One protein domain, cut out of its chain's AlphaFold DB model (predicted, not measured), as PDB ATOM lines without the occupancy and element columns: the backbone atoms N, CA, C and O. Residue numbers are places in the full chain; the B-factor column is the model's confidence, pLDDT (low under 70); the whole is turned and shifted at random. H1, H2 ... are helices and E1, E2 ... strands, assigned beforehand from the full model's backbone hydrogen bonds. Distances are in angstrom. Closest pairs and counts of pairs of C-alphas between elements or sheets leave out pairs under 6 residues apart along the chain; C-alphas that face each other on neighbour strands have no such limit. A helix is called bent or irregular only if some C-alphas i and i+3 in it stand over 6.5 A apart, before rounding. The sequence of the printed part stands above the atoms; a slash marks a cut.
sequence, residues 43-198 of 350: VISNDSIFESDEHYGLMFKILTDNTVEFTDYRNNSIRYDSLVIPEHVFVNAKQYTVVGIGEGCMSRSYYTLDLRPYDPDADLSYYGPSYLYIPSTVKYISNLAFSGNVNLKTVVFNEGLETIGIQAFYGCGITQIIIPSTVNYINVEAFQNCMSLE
ATOM      1  N   VAL A  43     -22.629 -16.831 -42.668       44.56
ATOM      2  CA  VAL A  43     -21.848 -16.575 -43.889       44.56
ATOM      3  C   VAL A  43     -22.715 -15.731 -44.822       44.56
ATOM      4  O   VAL A  43     -23.798 -16.169 -45.208       44.56
ATOM      5  N   ILE A  44     -22.295 -14.501 -45.139       46.09
ATOM      6  CA  ILE A  44     -23.145 -13.556 -45.896       46.09
ATOM      7  C   ILE A  44     -22.738 -13.434 -47.372       46.09
ATOM      8  O   ILE A  44     -23.475 -12.849 -48.164       46.09
ATOM      9  N   SER A  45     -21.624 -14.034 -47.790       41.78
ATOM     10  CA  SER A  45     -21.267 -14.116 -49.209       41.78
ATOM     11  C   SER A  45     -20.411 -15.342 -49.521       41.78
ATOM     12  O   SER A  45     -19.810 -15.945 -48.632       41.78
ATOM     13  N   ASN A  46     -20.315 -15.676 -50.810       46.81
ATOM     14  CA  ASN A  46     -19.404 -16.697 -51.338       46.81
ATOM     15  C   ASN A  46     -17.903 -16.350 -51.131       46.81
ATOM     16  O   ASN A  46     -17.051 -17.149 -51.510       46.81
ATOM     17  N   ASP A  47     -17.572 -15.209 -50.505       47.62
ATOM     18  CA  ASP A  47     -16.212 -14.652 -50.385       47.62
ATOM     19  C   ASP A  47     -15.562 -14.843 -49.001       47.62
ATOM     20  O   ASP A  47     -14.638 -14.118 -48.636       47.62
ATOM     21  N   SER A  48     -16.000 -15.832 -48.214       60.03
ATOM     22  CA  SER A  48     -15.395 -16.162 -46.905       60.03
ATOM     23  C   SER A  48     -15.492 -15.054 -45.840       60.03
ATOM     24  O   SER A  48     -14.688 -15.036 -44.904       60.03
ATOM     25  N   ILE A  49     -16.464 -14.142 -45.968       60.03
ATOM     26  CA  ILE A  49     -16.770 -13.123 -44.955       60.03
ATOM     27  C   ILE A  49     -17.765 -13.692 -43.939       60.03
ATOM     28  O   ILE A  49     -18.835 -14.186 -44.315       60.03
ATOM     29  N   PHE A  50     -17.433 -13.592 -42.657       61.16
ATOM     30  CA  PHE A  50     -18.227 -14.135 -41.560       61.16
ATOM     31  C   PHE A  50     -18.340 -13.154 -40.392       61.16
ATOM     32  O   PHE A  50     -17.484 -12.295 -40.189       61.16
ATOM     33  N   GLU A  51     -19.417 -13.295 -39.629       60.22
ATOM     34  CA  GLU A  51     -19.585 -12.668 -38.318       60.22
ATOM     35  C   GLU A  51     -19.053 -13.627 -37.250       60.22
ATOM     36  O   GLU A  51     -19.347 -14.824 -37.307       60.22
ATOM     37  N   SER A  52     -18.240 -13.138 -36.311       56.59
ATOM     38  CA  SER A  52     -17.727 -13.994 -35.233       56.59
ATOM     39  C   SER A  52     -18.826 -14.316 -34.215       56.59
ATOM     40  O   SER A  52     -19.564 -13.409 -33.830       56.59
ATOM     41  N   ASP A  53     -18.841 -15.549 -33.706       51.94
ATOM     42  CA  ASP A  53     -19.854 -16.052 -32.764       51.94
ATOM     43  C   ASP A  53     -19.921 -15.279 -31.420       51.94
ATOM     44  O   ASP A  53     -20.926 -15.358 -30.720       51.94
ATOM     45  N   GLU A  54     -18.879 -14.512 -31.060       56.31
ATOM     46  CA  GLU A  54     -18.734 -13.868 -29.736       56.31
ATOM     47  C   GLU A  54     -18.738 -12.323 -29.758       56.31
ATOM     48  O   GLU A  54     -18.919 -11.696 -28.717       56.31
ATOM     49  N   HIS A  55     -18.553 -11.682 -30.923       56.25
ATOM     50  CA  HIS A  55     -18.299 -10.228 -31.008       56.25
ATOM     51  C   HIS A  55     -19.369  -9.448 -31.796       56.25
ATOM     52  O   HIS A  55     -19.041  -8.496 -32.505       56.25
ATOM     53  N   TYR A  56     -20.638  -9.869 -31.670       57.41
ATOM     54  CA  TYR A  56     -21.878  -9.159 -32.046       57.41
ATOM     55  C   TYR A  56     -21.714  -8.050 -33.111       57.41
ATOM     56  O   TYR A  56     -21.840  -6.854 -32.828       57.41
ATOM     57  N   GLY A  57     -21.457  -8.451 -34.358       65.50
ATOM     58  CA  GLY A  57     -21.437  -7.560 -35.519       65.50
ATOM     59  C   GLY A  57     -20.069  -7.217 -36.109       65.50
ATOM     60  O   GLY A  57     -20.057  -6.528 -37.132       65.50
ATOM     61  N   LEU A  58     -18.942  -7.663 -35.529       77.75
ATOM     62  CA  LEU A  58     -17.631  -7.596 -36.198       77.75
ATOM     63  C   LEU A  58     -17.554  -8.627 -37.332       77.75
ATOM     64  O   LEU A  58     -17.809  -9.818 -37.134       77.75
ATOM     65  N   MET A  59     -17.171  -8.156 -38.514       81.31
ATOM     66  CA  MET A  59     -17.041  -8.959 -39.722       81.31
ATOM     67  C   MET A  59     -15.573  -9.228 -40.023       81.31
ATOM     68  O   MET A  59     -14.742  -8.319 -39.953       81.31
ATOM     69  N   PHE A  60     -15.271 -10.457 -40.421       87.12
ATOM     70  CA  PHE A  60     -13.923 -10.892 -40.756       87.12
ATOM     71  C   PHE A  60     -13.907 -11.645 -42.077       87.12
ATOM     72  O   PHE A  60     -14.894 -12.276 -42.453       87.12
ATOM     73  N   LYS A  61     -12.761 -11.622 -42.751       88.31
ATOM     74  CA  LYS A  61     -12.504 -12.368 -43.981       88.31
ATOM     75  C   LYS A  61     -11.343 -13.324 -43.776       88.31
ATOM     76  O   LYS A  61     -10.285 -12.912 -43.308       88.31
ATOM     77  N   ILE A  62     -11.534 -14.585 -44.159       89.06
ATOM     78  CA  ILE A  62     -10.460 -15.588 -44.167       89.06
ATOM     79  C   ILE A  62      -9.506 -15.309 -45.333       89.06
ATOM     80  O   ILE A  62      -9.932 -15.148 -46.479       89.06
ATOM     81  N   LEU A  63      -8.213 -15.265 -45.028       89.25
ATOM     82  CA  LEU A  63      -7.124 -15.093 -45.982       89.25
ATOM     83  C   LEU A  63      -6.593 -16.450 -46.471       89.25
ATOM     84  O   LEU A  63      -6.886 -17.510 -45.916       89.25
ATOM     85  N   THR A  64      -5.791 -16.427 -47.536       88.62
ATOM     86  CA  THR A  64      -5.269 -17.641 -48.192       88.62
ATOM     87  C   THR A  64      -4.319 -18.460 -47.316       88.62
ATOM     88  O   THR A  64      -4.128 -19.647 -47.566       88.62
ATOM     89  N   ASP A  65      -3.746 -17.852 -46.281       90.00
ATOM     90  CA  ASP A  65      -2.813 -18.462 -45.333       90.00
ATOM     91  C   ASP A  65      -3.492 -18.989 -44.052       90.00
ATOM     92  O   ASP A  65      -2.809 -19.363 -43.103       90.00
ATOM     93  N   ASN A  66      -4.830 -19.074 -44.027       86.69
ATOM     94  CA  ASN A  66      -5.637 -19.421 -42.846       86.69
ATOM     95  C   ASN A  66      -5.546 -18.419 -41.681       86.69
ATOM     96  O   ASN A  66      -5.858 -18.774 -40.543       86.69
ATOM     97  N   THR A  67      -5.169 -17.173 -41.942       93.25
ATOM     98  CA  THR A  67      -5.404 -16.062 -41.015       93.25
ATOM     99  C   THR A  67      -6.681 -15.316 -41.403       93.25
ATOM    100  O   THR A  67      -7.368 -15.698 -42.356       93.25
ATOM    101  N   VAL A  68      -7.055 -14.287 -40.642       92.94
ATOM    102  CA  VAL A  68      -8.194 -13.430 -40.979       92.94
ATOM    103  C   VAL A  68      -7.837 -11.952 -40.890       92.94
ATOM    104  O   VAL A  68      -6.949 -11.542 -40.141       92.94
ATOM    105  N   GLU A  69      -8.594 -11.141 -41.618       92.88
ATOM    106  CA  GLU A  69      -8.604  -9.690 -41.472       92.88
ATOM    107  C   GLU A  69      -9.985  -9.192 -41.048       92.88
ATOM    108  O   GLU A  69     -11.007  -9.764 -41.426       92.88
ATOM    109  N   PHE A  70     -10.014  -8.125 -40.257       90.19
ATOM    110  CA  PHE A  70     -11.241  -7.425 -39.882       90.19
ATOM    111  C   PHE A  70     -11.731  -6.568 -41.054       90.19
ATOM    112  O   PHE A  70     -10.973  -5.745 -41.555       90.19
ATOM    113  N   THR A  71     -12.974  -6.736 -41.506       85.50
ATOM    114  CA  THR A  71     -13.439  -6.146 -42.777       85.50
ATOM    115  C   THR A  71     -14.599  -5.178 -42.666       85.50
ATOM    116  O   THR A  71     -14.738  -4.335 -43.541       85.50
ATOM    117  N   ASP A  72     -15.451  -5.286 -41.652       74.69
ATOM    118  CA  ASP A  72     -16.569  -4.355 -41.464       74.69
ATOM    119  C   ASP A  72     -17.167  -4.521 -40.065       74.69
ATOM    120  O   ASP A  72     -16.857  -5.461 -39.332       74.69
ATOM    121  N   TYR A  73     -18.088  -3.632 -39.723       69.81
ATOM    122  CA  TYR A  73     -18.928  -3.750 -38.552       69.81
ATOM    123  C   TYR A  73     -20.377  -3.392 -38.903       69.81
ATOM    124  O   TYR A  73     -20.662  -2.289 -39.371       69.81
ATOM    125  N   ARG A  74     -21.318  -4.317 -38.679       57.75
ATOM    126  CA  ARG A  74     -22.701  -4.166 -39.170       57.75
ATOM    127  C   ARG A  74     -23.651  -3.404 -38.267       57.75
ATOM    128  O   ARG A  74     -24.667  -2.906 -38.750       57.75
ATOM    129  N   ASN A  75     -23.379  -3.322 -36.973       52.56
ATOM    130  CA  ASN A  75     -24.381  -2.820 -36.048       52.56
ATOM    131  C   ASN A  75     -24.219  -1.308 -35.802       52.56
ATOM    132  O   ASN A  75     -23.799  -0.851 -34.740       52.56
ATOM    133  N   ASN A  76     -24.611  -0.518 -36.811       48.97
ATOM    134  CA  ASN A  76     -24.666   0.955 -36.784       48.97
ATOM    135  C   ASN A  76     -25.470   1.543 -35.598       48.97
ATOM    136  O   ASN A  76     -25.462   2.757 -35.412       48.97
ATOM    137  N   SER A  77     -26.156   0.719 -34.797       43.19
ATOM    138  CA  SER A  77     -26.893   1.142 -33.605       43.19
ATOM    139  C   SER A  77     -26.064   1.141 -32.315       43.19
ATOM    140  O   SER A  77     -26.508   1.737 -31.335       43.19
ATOM    141  N   ILE A  78     -24.872   0.526 -32.283       44.81
ATOM    142  CA  ILE A  78     -24.019   0.545 -31.082       44.81
ATOM    143  C   ILE A  78     -22.991   1.667 -31.205       44.81
ATOM    144  O   ILE A  78     -22.077   1.639 -32.028       44.81
ATOM    145  N   ARG A  79     -23.171   2.673 -30.349       54.31
ATOM    146  CA  ARG A  79     -22.187   3.715 -30.072       54.31
ATOM    147  C   ARG A  79     -21.060   3.078 -29.272       54.31
ATOM    148  O   ARG A  79     -21.191   2.898 -28.067       54.31
ATOM    149  N   TYR A  80     -19.982   2.689 -29.938       57.38
ATOM    150  CA  TYR A  80     -18.786   2.291 -29.215       57.38
ATOM    151  C   TYR A  80     -17.989   3.528 -28.858       57.38
ATOM    152  O   TYR A  80     -17.477   4.207 -29.740       57.38
ATOM    153  N   ASP A  81     -17.814   3.777 -27.567       65.75
ATOM    154  CA  ASP A  81     -16.761   4.685 -27.125       65.75
ATOM    155  C   ASP A  81     -15.382   4.061 -27.396       65.75
ATOM    156  O   ASP A  81     -14.431   4.780 -27.703       65.75
ATOM    157  N   SER A  82     -15.278   2.725 -27.368       70.50
ATOM    158  CA  SER A  82     -14.045   1.968 -27.616       70.50
ATOM    159  C   SER A  82     -14.280   0.765 -28.532       70.50
ATOM    160  O   SER A  82     -15.194  -0.018 -28.284       70.50
ATOM    161  N   LEU A  83     -13.440   0.592 -29.557       77.12
ATOM    162  CA  LEU A  83     -13.393  -0.622 -30.379       77.12
ATOM    163  C   LEU A  83     -12.171  -1.459 -30.000       77.12
ATOM    164  O   LEU A  83     -11.033  -0.984 -30.077       77.12
ATOM    165  N   VAL A  84     -12.424  -2.720 -29.652       75.88
ATOM    166  CA  VAL A  84     -11.398  -3.736 -29.420       75.88
ATOM    167  C   VAL A  84     -11.549  -4.802 -30.492       75.88
ATOM    168  O   VAL A  84     -12.585  -5.456 -30.587       75.88
ATOM    169  N   ILE A  85     -10.521  -4.946 -31.320       82.88
ATOM    170  CA  ILE A  85     -10.464  -5.986 -32.344       82.88
ATOM    171  C   ILE A  85      -9.812  -7.208 -31.688       82.88
ATOM    172  O   ILE A  85      -8.742  -7.052 -31.093       82.88
ATOM    173  N   PRO A  86     -10.438  -8.395 -31.728       85.75
ATOM    174  CA  PRO A  86      -9.893  -9.569 -31.060       85.75
ATOM    175  C   PRO A  86      -8.619 -10.060 -31.757       85.75
ATOM    176  O   PRO A  86      -8.454  -9.895 -32.962       85.75
ATOM    177  N   GLU A  87      -7.727 -10.706 -31.007       88.75
ATOM    178  CA  GLU A  87      -6.542 -11.385 -31.563       88.75
ATOM    179  C   GLU A  87      -6.914 -12.657 -32.330       88.75
ATOM    180  O   GLU A  87      -6.247 -13.052 -33.291       88.75
ATOM    181  N   HIS A  88      -8.009 -13.297 -31.913       87.38
ATOM    182  CA  HIS A  88      -8.477 -14.560 -32.452       87.38
ATOM    183  C   HIS A  88      -9.991 -14.570 -32.618       87.38
ATOM    184  O   HIS A  88     -10.721 -14.009 -31.808       87.38
ATOM    185  N   VAL A  89     -10.461 -15.264 -33.649       84.00
ATOM    186  CA  VAL A  89     -11.887 -15.499 -33.892       84.00
ATOM    187  C   VAL A  89     -12.125 -16.959 -34.236       84.00
ATOM    188  O   VAL A  89     -11.236 -17.640 -34.754       84.00
ATOM    189  N   PHE A  90     -13.333 -17.440 -33.964       80.50
ATOM    190  CA  PHE A  90     -13.728 -18.813 -34.243       80.50
ATOM    191  C   PHE A  90     -14.732 -18.858 -35.392       80.50
ATOM    192  O   PHE A  90     -15.662 -18.058 -35.451       80.50
ATOM    193  N   VAL A  91     -14.527 -19.805 -36.306       75.69
ATOM    194  CA  VAL A  91     -15.476 -20.145 -37.372       75.69
ATOM    195  C   VAL A  91     -15.632 -21.653 -37.382       75.69
ATOM    196  O   VAL A  91     -14.659 -22.365 -37.632       75.69
ATOM    197  N   ASN A  92     -16.840 -22.155 -37.117       76.62
ATOM    198  CA  ASN A  92     -17.124 -23.595 -37.056       76.62
ATOM    199  C   ASN A  92     -16.143 -24.353 -36.132       76.62
ATOM    200  O   ASN A  92     -15.574 -25.370 -36.525       76.62
ATOM    201  N   ALA A  93     -15.901 -23.818 -34.929       77.12
ATOM    202  CA  ALA A  93     -14.951 -24.333 -33.932       77.12
ATOM    203  C   ALA A  93     -13.460 -24.347 -34.343       77.12
ATOM    204  O   ALA A  93     -12.617 -24.811 -33.575       77.12
ATOM    205  N   LYS A  94     -13.096 -23.804 -35.513       82.56
ATOM    206  CA  LYS A  94     -11.697 -23.555 -35.891       82.56
ATOM    207  C   LYS A  94     -11.300 -22.130 -35.513       82.56
ATOM    208  O   LYS A  94     -11.994 -21.183 -35.875       82.56
ATOM    209  N   GLN A  95     -10.170 -21.994 -34.823       86.31
ATOM    210  CA  GLN A  95      -9.579 -20.708 -34.459       86.31
ATOM    211  C   GLN A  95      -8.787 -20.115 -35.631       86.31
ATOM    212  O   GLN A  95      -8.034 -20.825 -36.301       86.31
ATOM    213  N   TYR A  96      -8.925 -18.809 -35.832       89.62
ATOM    214  CA  TYR A  96      -8.168 -18.008 -36.786       89.62
ATOM    215  C   TYR A  96      -7.515 -16.834 -36.063       89.62
ATOM    216  O   TYR A  96      -8.114 -16.246 -35.164       89.62
ATOM    217  N   THR A  97      -6.297 -16.479 -36.464       94.50
ATOM    218  CA  THR A  97      -5.588 -15.301 -35.949       94.50
ATOM    219  C   THR A  97      -5.921 -14.078 -36.792       94.50
ATOM    220  O   THR A  97      -5.835 -14.140 -38.019       94.50
ATOM    221  N   VAL A  98      -6.265 -12.968 -36.138       94.25
ATOM    222  CA  VAL A  98      -6.505 -11.679 -36.789       94.25
ATOM    223  C   VAL A  98      -5.170 -10.993 -37.043       94.25
ATOM    224  O   VAL A  98      -4.495 -10.570 -36.108       94.25
ATOM    225  N   VAL A  99      -4.775 -10.891 -38.310       97.38
ATOM    226  CA  VAL A  99      -3.471 -10.330 -38.712       97.38
ATOM    227  C   VAL A  99      -3.581  -8.974 -39.398       97.38
ATOM    228  O   VAL A  99      -2.574  -8.286 -39.562       97.38
ATOM    229  N   GLY A 100      -4.788  -8.569 -39.784       96.69
ATOM    230  CA  GLY A 100      -4.995  -7.392 -40.614       96.69
ATOM    231  C   GLY A 100      -6.257  -6.624 -40.279       96.69
ATOM    232  O   GLY A 100      -7.276  -7.198 -39.893       96.69
ATOM    233  N   ILE A 101      -6.188  -5.314 -40.488       95.06
ATOM    234  CA  ILE A 101      -7.357  -4.446 -40.591       95.06
ATOM    235  C   ILE A 101      -7.585  -4.161 -42.074       95.06
ATOM    236  O   ILE A 101      -6.714  -3.596 -42.733       95.06
ATOM    237  N   GLY A 102      -8.728  -4.592 -42.596       92.62
ATOM    238  CA  GLY A 102      -9.076  -4.597 -44.012       92.62
ATOM    239  C   GLY A 102      -9.310  -3.209 -44.605       92.62
ATOM    240  O   GLY A 102      -9.501  -2.211 -43.908       92.62
ATOM    241  N   GLU A 103      -9.263  -3.142 -45.934       88.88
ATOM    242  CA  GLU A 103      -9.415  -1.891 -46.674       88.88
ATOM    243  C   GLU A 103     -10.794  -1.267 -46.448       88.88
ATOM    244  O   GLU A 103     -11.822  -1.929 -46.583       88.88
ATOM    245  N   GLY A 104     -10.812   0.016 -46.077       84.06
ATOM    246  CA  GLY A 104     -12.042   0.783 -45.879       84.06
ATOM    247  C   GLY A 104     -12.981   0.273 -44.778       84.06
ATOM    248  O   GLY A 104     -14.087   0.805 -44.668       84.06
ATOM    249  N   CYS A 105     -12.567  -0.700 -43.953       82.06
ATOM    250  CA  CYS A 105     -13.453  -1.461 -43.061       82.06
ATOM    251  C   CYS A 105     -14.296  -0.596 -42.114       82.06
ATOM    252  O   CYS A 105     -15.413  -0.940 -41.740       82.06
ATOM    253  N   MET A 106     -13.769   0.558 -41.717       82.31
ATOM    254  CA  MET A 106     -14.453   1.541 -40.888       82.31
ATOM    255  C   MET A 106     -14.352   2.946 -41.465       82.31
ATOM    256  O   MET A 106     -14.488   3.918 -40.727       82.31
ATOM    257  N   SER A 107     -14.162   3.083 -42.777       81.44
ATOM    258  CA  SER A 107     -14.143   4.393 -43.417       81.44
ATOM    259  C   SER A 107     -15.493   5.110 -43.250       81.44
ATOM    260  O   SER A 107     -16.579   4.521 -43.324       81.44
ATOM    261  N   ARG A 108     -15.402   6.412 -42.994       75.62
ATOM    262  CA  ARG A 108     -16.479   7.405 -42.893       75.62
ATOM    263  C   ARG A 108     -16.265   8.577 -43.861       75.62
ATOM    264  O   ARG A 108     -17.068   9.502 -43.882       75.62
ATOM    265  N   SER A 109     -15.208   8.546 -44.671       64.38
ATOM    266  CA  SER A 109     -15.007   9.506 -45.757       64.38
ATOM    267  C   SER A 109     -16.093   9.365 -46.830       64.38
ATOM    268  O   SER A 109     -16.464   8.252 -47.202       64.38
ATOM    269  N   TYR A 110     -16.549  10.495 -47.388       50.78
ATOM    270  CA  TYR A 110     -17.577  10.554 -48.441       50.78
ATOM    271  C   TYR A 110     -17.291   9.657 -49.662       50.78
ATOM    272  O   TYR A 110     -18.218   9.209 -50.325       50.78
ATOM    273  N   TYR A 111     -16.019   9.351 -49.930       45.03
ATOM    274  CA  TYR A 111     -15.574   8.549 -51.075       45.03
ATOM    275  C   TYR A 111     -15.781   7.031 -50.931       45.03
ATOM    276  O   TYR A 111     -15.621   6.313 -51.910       45.03
ATOM    277  N   THR A 112     -16.128   6.526 -49.742       42.53
ATOM    278  CA  THR A 112     -16.404   5.091 -49.508       42.53
ATOM    279  C   THR A 112     -17.872   4.825 -49.160       42.53
ATOM    280  O   THR A 112     -18.208   3.744 -48.680       42.53
ATOM    281  N   LEU A 113     -18.754   5.817 -49.342       45.38
ATOM    282  CA  LEU A 113     -20.172   5.728 -48.975       45.38
ATOM    283  C   LEU A 113     -21.013   4.849 -49.915       45.38
ATOM    284  O   LEU A 113     -22.144   4.548 -49.558       45.38
ATOM    285  N   ASP A 114     -20.473   4.363 -51.038       41.59
ATOM    286  CA  ASP A 114     -21.206   3.503 -51.987       41.59
ATOM    287  C   ASP A 114     -21.718   2.178 -51.378       41.59
ATOM    288  O   ASP A 114     -22.568   1.515 -51.970       41.59
ATOM    289  N   LEU A 115     -21.253   1.787 -50.184       41.72
ATOM    290  CA  LEU A 115     -21.694   0.570 -49.486       41.72
ATOM    291  C   LEU A 115     -22.671   0.814 -48.325       41.72
ATOM    292  O   LEU A 115     -23.130  -0.146 -47.703       41.72
ATOM    293  N   ARG A 116     -23.009   2.067 -48.002       47.91
ATOM    294  CA  ARG A 116     -23.983   2.394 -46.949       47.91
ATOM    295  C   ARG A 116     -25.092   3.253 -47.555       47.91
ATOM    296  O   ARG A 116     -24.784   4.117 -48.365       47.91
ATOM    297  N   PRO A 117     -26.375   3.039 -47.208       42.31
ATOM    298  CA  PRO A 117     -27.432   3.921 -47.685       42.31
ATOM    299  C   PRO A 117     -27.057   5.361 -47.324       42.31
ATOM    300  O   PRO A 117     -26.829   5.666 -46.154       42.31
ATOM    301  N   TYR A 118     -26.909   6.203 -48.350       41.84
ATOM    302  CA  TYR A 118     -26.678   7.633 -48.206       41.84
ATOM    303  C   TYR A 118     -27.849   8.213 -47.415       41.84
ATOM    304  O   TYR A 118     -28.951   8.358 -47.944       41.84
ATOM    305  N   ASP A 119     -27.614   8.479 -46.136       50.88
ATOM    306  CA  ASP A 119     -28.528   9.212 -45.280       50.88
ATOM    307  C   ASP A 119     -27.994  10.650 -45.176       50.88
ATOM    308  O   ASP A 119     -27.010  10.885 -44.466       50.88
ATOM    309  N   PRO A 120     -28.569  11.606 -45.928       47.16
ATOM    310  CA  PRO A 120     -28.133  13.001 -45.910       47.16
ATOM    311  C   PRO A 120     -28.346  13.680 -44.550       47.16
ATOM    312  O   PRO A 120     -27.756  14.735 -44.320       47.16
ATOM    313  N   ASP A 121     -29.146  13.075 -43.663       47.84
ATOM    314  CA  ASP A 121     -29.446  13.568 -42.319       47.84
ATOM    315  C   ASP A 121     -28.653  12.825 -41.226       47.84
ATOM    316  O   ASP A 121     -28.697  13.210 -40.052       47.84
ATOM    317  N   ALA A 122     -27.888  11.781 -41.580       54.22
ATOM    318  CA  ALA A 122     -27.035  11.095 -40.623       54.22
ATOM    319  C   ALA A 122     -25.900  12.024 -40.185       54.22
ATOM    320  O   ALA A 122     -24.984  12.335 -40.946       54.22
ATOM    321  N   ASP A 123     -25.925  12.418 -38.913       55.91
ATOM    322  CA  ASP A 123     -24.789  13.055 -38.263       55.91
ATOM    323  C   ASP A 123     -23.601  12.075 -38.224       55.91
ATOM    324  O   ASP A 123     -23.422  11.293 -37.287       55.91
ATOM    325  N   LEU A 124     -22.776  12.099 -39.277       52.38
ATOM    326  CA  LEU A 124     -21.569  11.280 -39.406       52.38
ATOM    327  C   LEU A 124     -20.551  11.571 -38.291       52.38
ATOM    328  O   LEU A 124     -19.670  10.746 -38.049       52.38
ATOM    329  N   SER A 125     -20.698  12.692 -37.569       51.88
ATOM    330  CA  SER A 125     -19.888  13.011 -36.393       51.88
ATOM    331  C   SER A 125     -20.254  12.185 -35.159       51.88
ATOM    332  O   SER A 125     -19.587  12.314 -34.142       51.88
ATOM    333  N   TYR A 126     -21.252  11.296 -35.226       50.59
ATOM    334  CA  TYR A 126     -21.624  10.407 -34.118       50.59
ATOM    335  C   TYR A 126     -21.216   8.936 -34.310       50.59
ATOM    336  O   TYR A 126     -21.376   8.134 -33.390       50.59
ATOM    337  N   TYR A 127     -20.661   8.562 -35.469       63.38
ATOM    338  CA  TYR A 127     -20.420   7.157 -35.814       63.38
ATOM    339  C   TYR A 127     -18.928   6.817 -35.891       63.38
ATOM    340  O   TYR A 127     -18.242   7.170 -36.846       63.38
ATOM    341  N   GLY A 128     -18.439   6.065 -34.906       70.88
ATOM    342  CA  GLY A 128     -17.079   5.518 -34.875       70.88
ATOM    343  C   GLY A 128     -16.491   5.529 -33.462       70.88
ATOM    344  O   GLY A 128     -16.923   6.346 -32.646       70.88
ATOM    345  N   PRO A 129     -15.527   4.641 -33.161       80.00
ATOM    346  CA  PRO A 129     -14.920   4.567 -31.839       80.00
ATOM    347  C   PRO A 129     -14.167   5.850 -31.495       80.00
ATOM    348  O   PRO A 129     -13.512   6.432 -32.358       80.00
ATOM    349  N   SER A 130     -14.210   6.265 -30.227       85.12
ATOM    350  CA  SER A 130     -13.336   7.333 -29.718       85.12
ATOM    351  C   SER A 130     -11.933   6.818 -29.370       85.12
ATOM    352  O   SER A 130     -10.949   7.560 -29.461       85.12
ATOM    353  N   TYR A 131     -11.841   5.531 -29.036       86.75
ATOM    354  CA  TYR A 131     -10.620   4.822 -28.682       86.75
ATOM    355  C   TYR A 131     -10.504   3.517 -29.479       86.75
ATOM    356  O   TYR A 131     -11.454   2.735 -29.548       86.75
ATOM    357  N   LEU A 132      -9.335   3.262 -30.064       88.38
ATOM    358  CA  LEU A 132      -9.038   2.055 -30.831       88.38
ATOM    359  C   LEU A 132      -7.798   1.363 -30.271       88.38
ATOM    360  O   LEU A 132      -6.725   1.964 -30.205       88.38
ATOM    361  N   TYR A 133      -7.941   0.085 -29.930       88.00
ATOM    362  CA  TYR A 133      -6.817  -0.784 -29.597       88.00
ATOM    363  C   TYR A 133      -6.520  -1.721 -30.769       88.00
ATOM    364  O   TYR A 133      -7.404  -2.461 -31.207       88.00
ATOM    365  N   ILE A 134      -5.285  -1.685 -31.274       91.38
ATOM    366  CA  ILE A 134      -4.815  -2.644 -32.271       91.38
ATOM    367  C   ILE A 134      -4.208  -3.850 -31.535       91.38
ATOM    368  O   ILE A 134      -3.263  -3.663 -30.768       91.38
ATOM    369  N   PRO A 135      -4.737  -5.069 -31.737       90.81
ATOM    370  CA  PRO A 135      -4.279  -6.267 -31.036       90.81
ATOM    371  C   PRO A 135      -2.871  -6.701 -31.461       90.81
ATOM    372  O   PRO A 135      -2.421  -6.393 -32.565       90.81
ATOM    373  N   SER A 136      -2.175  -7.459 -30.603       93.00
ATOM    374  CA  SER A 136      -0.752  -7.792 -30.799       93.00
ATOM    375  C   SER A 136      -0.470  -8.631 -32.050       93.00
ATOM    376  O   SER A 136       0.628  -8.575 -32.611       93.00
ATOM    377  N   THR A 137      -1.476  -9.365 -32.521       96.38
ATOM    378  CA  THR A 137      -1.412 -10.219 -33.707       96.38
ATOM    379  C   THR A 137      -1.513  -9.445 -35.020       96.38
ATOM    380  O   THR A 137      -1.121  -9.977 -36.061       96.38
ATOM    381  N   VAL A 138      -2.003  -8.202 -34.998       97.69
ATOM    382  CA  VAL A 138      -2.171  -7.394 -36.210       97.69
ATOM    383  C   VAL A 138      -0.822  -6.890 -36.716       97.69
ATOM    384  O   VAL A 138      -0.023  -6.301 -35.989       97.69
ATOM    385  N   LYS A 139      -0.592  -7.123 -38.008       98.50
ATOM    386  CA  LYS A 139       0.617  -6.781 -38.760       98.50
ATOM    387  C   LYS A 139       0.423  -5.594 -39.683       98.50
ATOM    388  O   LYS A 139       1.377  -4.859 -39.943       98.50
ATOM    389  N   TYR A 140      -0.795  -5.373 -40.162       98.44
ATOM    390  CA  TYR A 140      -1.075  -4.288 -41.091       98.44
ATOM    391  C   TYR A 140      -2.436  -3.640 -40.864       98.44
ATOM    392  O   TYR A 140      -3.409  -4.277 -40.458       98.44
ATOM    393  N   ILE A 141      -2.493  -2.353 -41.197       98.19
ATOM    394  CA  ILE A 141      -3.726  -1.591 -41.365       98.19
ATOM    395  C   ILE A 141      -3.799  -1.180 -42.828       98.19
ATOM    396  O   ILE A 141      -2.931  -0.451 -43.306       98.19
ATOM    397  N   SER A 142      -4.805  -1.667 -43.545       96.88
ATOM    398  CA  SER A 142      -4.963  -1.443 -44.979       96.88
ATOM    399  C   SER A 142      -5.402  -0.019 -45.315       96.88
ATOM    400  O   SER A 142      -5.685   0.816 -44.450       96.88
ATOM    401  N   ASN A 143      -5.433   0.268 -46.616       93.31
ATOM    402  CA  ASN A 143      -5.827   1.567 -47.139       93.31
ATOM    403  C   ASN A 143      -7.213   1.969 -46.632       93.31
ATOM    404  O   ASN A 143      -8.103   1.132 -46.488       93.31
ATOM    405  N   LEU A 144      -7.394   3.260 -46.360       89.81
ATOM    406  CA  LEU A 144      -8.676   3.854 -45.966       89.81
ATOM    407  C   LEU A 144      -9.349   3.251 -44.717       89.81
ATOM    408  O   LEU A 144     -10.455   3.679 -44.397       89.81
ATOM    409  N   ALA A 145      -8.721   2.312 -43.996       91.62
ATOM    410  CA  ALA A 145      -9.357   1.496 -42.956       91.62
ATOM    411  C   ALA A 145     -10.202   2.303 -41.957       91.62
ATOM    412  O   ALA A 145     -11.328   1.921 -41.654       91.62
ATOM    413  N   PHE A 146      -9.698   3.455 -41.509       90.94
ATOM    414  CA  PHE A 146     -10.375   4.368 -40.589       90.94
ATOM    415  C   PHE A 146     -10.535   5.784 -41.164       90.94
ATOM    416  O   PHE A 146     -10.777   6.727 -40.413       90.94
ATOM    417  N   SER A 147     -10.437   5.968 -42.481       87.69
ATOM    418  CA  SER A 147     -10.535   7.287 -43.120       87.69
ATOM    419  C   SER A 147     -11.828   8.019 -42.731       87.69
ATOM    420  O   SER A 147     -12.907   7.445 -42.784       87.69
ATOM    421  N   GLY A 148     -11.747   9.280 -42.318       84.69
ATOM    422  CA  GLY A 148     -12.885  10.122 -41.946       84.69
ATOM    423  C   GLY A 148     -13.452   9.902 -40.538       84.69
ATOM    424  O   GLY A 148     -14.463  10.518 -40.210       84.69
ATOM    425  N   ASN A 149     -12.850   9.066 -39.679       85.94
ATOM    426  CA  ASN A 149     -13.335   8.889 -38.300       85.94
ATOM    427  C   ASN A 149     -12.989  10.097 -37.409       85.94
ATOM    428  O   ASN A 149     -12.028  10.085 -36.637       85.94
ATOM    429  N   VAL A 150     -13.803  11.152 -37.477       85.56
ATOM    430  CA  VAL A 150     -13.621  12.399 -36.702       85.56
ATOM    431  C   VAL A 150     -13.763  12.215 -35.183       85.56
ATOM    432  O   VAL A 150     -13.251  13.027 -34.404       85.56
ATOM    433  N   ASN A 151     -14.410  11.130 -34.749       85.56
ATOM    434  CA  ASN A 151     -14.545  10.772 -33.335       85.56
ATOM    435  C   ASN A 151     -13.329  10.065 -32.761       85.56
ATOM    436  O   ASN A 151     -13.089  10.199 -31.566       85.56
ATOM    437  N   LEU A 152     -12.547   9.377 -33.591       89.81
ATOM    438  CA  LEU A 152     -11.396   8.610 -33.141       89.81
ATOM    439  C   LEU A 152     -10.322   9.546 -32.595       89.81
ATOM    440  O   LEU A 152      -9.672  10.247 -33.364       89.81
ATOM    441  N   LYS A 153     -10.162   9.581 -31.270       91.81
ATOM    442  CA  LYS A 153      -9.213  10.457 -30.566       91.81
ATOM    443  C   LYS A 153      -7.911   9.746 -30.246       91.81
ATOM    444  O   LYS A 153      -6.849  10.354 -30.369       91.81
ATOM    445  N   THR A 154      -8.004   8.474 -29.866       90.94
ATOM    446  CA  THR A 154      -6.857   7.680 -29.423       90.94
ATOM    447  C   THR A 154      -6.764   6.390 -30.217       90.94
ATOM    448  O   THR A 154      -7.747   5.660 -30.336       90.94
ATOM    449  N   VAL A 155      -5.569   6.099 -30.721       94.31
ATOM    450  CA  VAL A 155      -5.225   4.810 -31.319       94.31
ATOM    451  C   VAL A 155      -3.990   4.282 -30.612       94.31
ATOM    452  O   VAL A 155      -2.966   4.963 -30.564       94.31
ATOM    453  N   VAL A 156      -4.087   3.074 -30.070       92.81
ATOM    454  CA  VAL A 156      -2.954   2.356 -29.489       92.81
ATOM    455  C   VAL A 156      -2.512   1.292 -30.479       92.81
ATOM    456  O   VAL A 156      -3.189   0.281 -30.659       92.81
ATOM    457  N   PHE A 157      -1.389   1.553 -31.150       95.69
ATOM    458  CA  PHE A 157      -0.733   0.579 -32.018       95.69
ATOM    459  C   PHE A 157       0.004  -0.468 -31.177       95.69
ATOM    460  O   PHE A 157       0.608  -0.133 -30.158       95.69
ATOM    461  N   ASN A 158      -0.020  -1.727 -31.612       95.75
ATOM    462  CA  ASN A 158       0.763  -2.793 -30.998       95.75
ATOM    463  C   ASN A 158       2.232  -2.756 -31.439       95.75
ATOM    464  O   ASN A 158       2.555  -2.407 -32.578       95.75
ATOM    465  N   GLU A 159       3.114  -3.239 -30.563       95.00
ATOM    466  CA  GLU A 159       4.423  -3.738 -30.981       95.00
ATOM    467  C   GLU A 159       4.198  -5.026 -31.784       95.00
ATOM    468  O   GLU A 159       3.653  -6.009 -31.283       95.00
ATOM    469  N   GLY A 160       4.547  -4.987 -33.066       96.94
ATOM    470  CA  GLY A 160       4.214  -6.019 -34.045       96.94
ATOM    471  C   GLY A 160       3.524  -5.476 -35.294       96.94
ATOM    472  O   GLY A 160       3.559  -6.167 -36.310       96.94
ATOM    473  N   LEU A 161       2.968  -4.257 -35.247       98.56
ATOM    474  CA  LEU A 161       2.443  -3.562 -36.421       98.56
ATOM    475  C   LEU A 161       3.592  -3.175 -37.352       98.56
ATOM    476  O   LEU A 161       4.550  -2.533 -36.922       98.56
ATOM    477  N   GLU A 162       3.481  -3.520 -38.627       98.56
ATOM    478  CA  GLU A 162       4.539  -3.322 -39.621       98.56
ATOM    479  C   GLU A 162       4.157  -2.253 -40.650       98.56
ATOM    480  O   GLU A 162       5.016  -1.474 -41.077       98.56
ATOM    481  N   THR A 163       2.876  -2.189 -41.035       98.62
ATOM    482  CA  THR A 163       2.401  -1.329 -42.131       98.62
ATOM    483  C   THR A 163       1.135  -0.552 -41.777       98.62
ATOM    484  O   THR A 163       0.146  -1.123 -41.322       98.62
ATOM    485  N   ILE A 164       1.146   0.748 -42.079       98.69
ATOM    486  CA  ILE A 164      -0.021   1.635 -42.075       98.69
ATOM    487  C   ILE A 164      -0.292   2.080 -43.518       98.69
ATOM    488  O   ILE A 164       0.575   2.662 -44.176       98.69
ATOM    489  N   GLY A 165      -1.480   1.759 -44.022       97.75
ATOM    490  CA  GLY A 165      -1.894   1.917 -45.413       97.75
ATOM    491  C   GLY A 165      -2.154   3.356 -45.852       97.75
ATOM    492  O   GLY A 165      -2.147   4.302 -45.058       97.75
ATOM    493  N   ILE A 166      -2.368   3.518 -47.159       93.75
ATOM    494  CA  ILE A 166      -2.655   4.808 -47.791       93.75
ATOM    495  C   ILE A 166      -3.933   5.373 -47.182       93.75
ATOM    496  O   ILE A 166      -4.956   4.687 -47.132       93.75
ATOM    497  N   GLN A 167      -3.872   6.620 -46.709       92.31
ATOM    498  CA  GLN A 167      -5.021   7.312 -46.115       92.31
ATOM    499  C   GLN A 167      -5.720   6.531 -44.978       92.31
ATOM    500  O   GLN A 167      -6.886   6.791 -44.681       92.31
ATOM    501  N   ALA A 168      -5.030   5.585 -44.321       95.56
ATOM    502  CA  ALA A 168      -5.628   4.692 -43.323       95.56
ATOM    503  C   ALA A 168      -6.331   5.442 -42.180       95.56
ATOM    504  O   ALA A 168      -7.386   5.012 -41.733       95.56
ATOM    505  N   PHE A 169      -5.790   6.587 -41.762       95.75
ATOM    506  CA  PHE A 169      -6.368   7.497 -40.773       95.75
ATOM    507  C   PHE A 169      -6.599   8.904 -41.343       95.75
ATOM    508  O   PHE A 169      -6.622   9.881 -40.595       95.75
ATOM    509  N   TYR A 170      -6.777   9.038 -42.660       90.69
ATOM    510  CA  TYR A 170      -7.022  10.337 -43.285       90.69
ATOM    511  C   TYR A 170      -8.225  11.025 -42.634       90.69
ATOM    512  O   TYR A 170      -9.275  10.414 -42.485       90.69
ATOM    513  N   GLY A 171      -8.103  12.288 -42.229       87.81
ATOM    514  CA  GLY A 171      -9.232  13.035 -41.666       87.81
ATOM    515  C   GLY A 171      -9.696  12.585 -40.274       87.81
ATOM    516  O   GLY A 171     -10.779  12.986 -39.851       87.81
ATOM    517  N   CYS A 172      -8.937  11.746 -39.559       91.00
ATOM    518  CA  CYS A 172      -9.348  11.279 -38.232       91.00
ATOM    519  C   CYS A 172      -9.232  12.360 -37.147       91.00
ATOM    520  O   CYS A 172      -8.408  13.269 -37.211       91.00
ATOM    521  N   GLY A 173     -10.012  12.219 -36.075       91.06
ATOM    522  CA  GLY A 173      -9.987  13.119 -34.915       91.06
ATOM    523  C   GLY A 173      -8.808  12.935 -33.954       91.06
ATOM    524  O   GLY A 173      -8.900  13.408 -32.819       91.06
ATOM    525  N   ILE A 174      -7.754  12.227 -34.370       95.38
ATOM    526  CA  ILE A 174      -6.691  11.734 -33.487       95.38
ATOM    527  C   ILE A 174      -5.926  12.911 -32.888       95.38
ATOM    528  O   ILE A 174      -5.543  13.830 -33.613       95.38
ATOM    529  N   THR A 175      -5.688  12.874 -31.577       96.25
ATOM    530  CA  THR A 175      -4.979  13.937 -30.846       96.25
ATOM    531  C   THR A 175      -3.512  13.611 -30.597       96.25
ATOM    532  O   THR A 175      -2.673  14.517 -30.575       96.25
ATOM    533  N   GLN A 176      -3.186  12.325 -30.477       95.81
ATOM    534  CA  GLN A 176      -1.831  11.830 -30.285       95.81
ATOM    535  C   GLN A 176      -1.599  10.539 -31.070       95.81
ATOM    536  O   GLN A 176      -2.466   9.669 -31.112       95.81
ATOM    537  N   ILE A 177      -0.401  10.399 -31.637       95.62
ATOM    538  CA  ILE A 177       0.088   9.133 -32.197       95.62
ATOM    539  C   ILE A 177       1.427   8.750 -31.567       95.62
ATOM    540  O   ILE A 177       2.289   9.604 -31.344       95.62
ATOM    541  N   ILE A 178       1.593   7.455 -31.302       96.94
ATOM    542  CA  ILE A 178       2.850   6.846 -30.862       96.94
ATOM    543  C   ILE A 178       3.193   5.763 -31.879       96.94
ATOM    544  O   ILE A 178       2.512   4.747 -31.941       96.94
ATOM    545  N   ILE A 179       4.214   5.988 -32.703       98.25
ATOM    546  CA  ILE A 179       4.657   5.009 -33.702       98.25
ATOM    547  C   ILE A 179       5.543   3.959 -33.008       98.25
ATOM    548  O   ILE A 179       6.586   4.343 -32.469       98.25
ATOM    549  N   PRO A 180       5.162   2.665 -33.001       98.06
ATOM    550  CA  PRO A 180       5.911   1.608 -32.317       98.06
ATOM    551  C   PRO A 180       7.222   1.281 -33.041       98.06
ATOM    552  O   PRO A 180       7.462   1.729 -34.168       98.06
ATOM    553  N   SER A 181       8.082   0.487 -32.401       98.31
ATOM    554  CA  SER A 181       9.412   0.155 -32.942       98.31
ATOM    555  C   SER A 181       9.352  -0.656 -34.245       98.31
ATOM    556  O   SER A 181      10.250  -0.563 -35.083       98.31
ATOM    557  N   THR A 182       8.268  -1.412 -34.434       98.38
ATOM    558  CA  THR A 182       8.093  -2.379 -35.525       98.38
ATOM    559  C   THR A 182       7.536  -1.794 -36.822       98.38
ATOM    560  O   THR A 182       7.557  -2.481 -37.843       98.38
ATOM    561  N   VAL A 183       7.026  -0.556 -36.811       98.62
ATOM    562  CA  VAL A 183       6.438   0.050 -38.016       98.62
ATOM    563  C   VAL A 183       7.541   0.388 -39.011       98.62
ATOM    564  O   VAL A 183       8.383   1.252 -38.759       98.62
ATOM    565  N   ASN A 184       7.478  -0.268 -40.169       97.56
ATOM    566  CA  ASN A 184       8.436  -0.131 -41.262       97.56
ATOM    567  C   ASN A 184       7.898   0.760 -42.387       97.56
ATOM    568  O   ASN A 184       8.677   1.391 -43.100       97.56
ATOM    569  N   TYR A 185       6.570   0.819 -42.541       97.88
ATOM    570  CA  TYR A 185       5.918   1.548 -43.625       97.88
ATOM    571  C   TYR A 185       4.718   2.352 -43.130       97.88
ATOM    572  O   TYR A 185       3.711   1.802 -42.689       97.88
ATOM    573  N   ILE A 186       4.805   3.671 -43.274       97.81
ATOM    574  CA  ILE A 186       3.689   4.610 -43.166       97.81
ATOM    575  C   ILE A 186       3.455   5.170 -44.562       97.81
ATOM    576  O   ILE A 186       4.284   5.908 -45.096       97.81
ATOM    577  N   ASN A 187       2.346   4.771 -45.175       95.50
ATOM    578  CA  ASN A 187       2.056   5.127 -46.553       95.50
ATOM    579  C   ASN A 187       1.551   6.566 -46.701       95.50
ATOM    580  O   ASN A 187       1.247   7.276 -45.739       95.50
ATOM    581  N   VAL A 188       1.486   6.985 -47.964       88.69
ATOM    582  CA  VAL A 188       1.059   8.316 -48.387       88.69
ATOM    583  C   VAL A 188      -0.254   8.699 -47.702       88.69
ATOM    584  O   VAL A 188      -1.224   7.942 -47.704       88.69
ATOM    585  N   GLU A 189      -0.251   9.884 -47.091       89.94
ATOM    586  CA  GLU A 189      -1.425  10.509 -46.475       89.94
ATOM    587  C   GLU A 189      -2.078   9.713 -45.332       89.94
ATOM    588  O   GLU A 189      -3.177  10.064 -44.907       89.94
ATOM    589  N   ALA A 190      -1.395   8.707 -44.770       94.75
ATOM    590  CA  ALA A 190      -1.928   7.865 -43.695       94.75
ATOM    591  C   ALA A 190      -2.542   8.664 -42.534       94.75
ATOM    592  O   ALA A 190      -3.573   8.260 -42.019       94.75
ATOM    593  N   PHE A 191      -1.954   9.807 -42.165       94.81
ATOM    594  CA  PHE A 191      -2.442  10.701 -41.102       94.81
ATOM    595  C   PHE A 191      -2.751  12.123 -41.597       94.81
ATOM    596  O   PHE A 191      -2.836  13.059 -40.797       94.81
ATOM    597  N   GLN A 192      -2.867  12.329 -42.911       87.31
ATOM    598  CA  GLN A 192      -3.195  13.648 -43.453       87.31
ATOM    599  C   GLN A 192      -4.595  14.055 -42.981       87.31
ATOM    600  O   GLN A 192      -5.469  13.213 -42.803       87.31
ATOM    601  N   ASN A 193      -4.821  15.345 -42.744       84.88
ATOM    602  CA  ASN A 193      -6.096  15.849 -42.216       84.88
ATOM    603  C   ASN A 193      -6.501  15.350 -40.829       84.88
ATOM    604  O   ASN A 193      -7.624  15.616 -40.408       84.88
ATOM    605  N   CYS A 194      -5.599  14.745 -40.050       90.31
ATOM    606  CA  CYS A 194      -5.820  14.635 -38.608       90.31
ATOM    607  C   CYS A 194      -5.664  16.020 -37.961       90.31
ATOM    608  O   CYS A 194      -4.588  16.388 -37.484       90.31
ATOM    609  N   MET A 195      -6.716  16.841 -38.030       86.31
ATOM    610  CA  MET A 195      -6.691  18.273 -37.681       86.31
ATOM    611  C   MET A 195      -6.579  18.535 -36.178       86.31
ATOM    612  O   MET A 195      -6.172  19.627 -35.771       86.31
ATOM    613  N   SER A 196      -6.944  17.536 -35.375       91.50
ATOM    614  CA  SER A 196      -6.834  17.544 -33.918       91.50
ATOM    615  C   SER A 196      -5.482  17.038 -33.417       91.50
ATOM    616  O   SER A 196      -5.277  17.047 -32.210       91.50
ATOM    617  N   LEU A 197      -4.566  16.619 -34.299       94.19
ATOM    618  CA  LEU A 197      -3.286  16.039 -33.901       94.19
ATOM    619  C   LEU A 197      -2.386  17.107 -33.264       94.19
ATOM    620  O   LEU A 197      -2.033  18.108 -33.898       94.19
ATOM    621  N   GLU A 198      -1.997  16.879 -32.012       94.69
ATOM    622  CA  GLU A 198      -1.172  17.791 -31.210       94.69
ATOM    623  C   GLU A 198       0.167  17.176 -30.791       94.69
ATOM    624  O   GLU A 198       1.114  17.924 -30.517       94.69
TER     625      GLU A 198
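What this domain is: This is residues 43 to 198 of the 350 residues of an uncharacterized protein of Clostridium sp. (UniProt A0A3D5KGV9). With little regular structure, the chain winds in stacked turns, E4, E7, E8 and E9 lining one wall, beside a curled, folded sheet, E1-E2-E3-E6-E5, mixed. E4-E7-E8 is parallel. The 156 printed residues, 45 in named elements, are mostly strand, running E1 to E6, H1, E7 to E9; compact, radius of gyration of the C-alphas 14.9 A, spans 44 by 41 by 24 A.

How they stand to each other: E1, residues 49 to 51, and E2, 58 to 62, face E6, 94 to 101, and E5, 88 to 91, with E3, 68 to 73, as hinge. E1 E2 E3 is a meander of antiparallel hairpins; N 50 and O 60 are 2.9 A apart. E7, 131 to 133, is the parallel neighbour of E4, 82 to 84, and E8, 154 to 156; N 132 and O 154 are 2.9 A apart. E9, 176 to 179, pairs with no named strand. H1, 110 to 115, is irregular, C-alphas 111 and 114 7.6 A apart, with 0 of 2 O i to N i+4 and 0 of 3 O i to N i+3 pairs within hydrogen-bond range.

Where its parts are: E6 spans 20.2 A. C-alpha 49 is at (-16.770, -13.123, -44.955), C-alpha 179 at (4.657, 5.009, -33.702).

The domain as a whole: The printed part has no cut. Links H1-E7, E7-E8 and E8-E9 are long. Residues 43 to 57, 73 to 81 and 109 to 127 have pLDDT under 70.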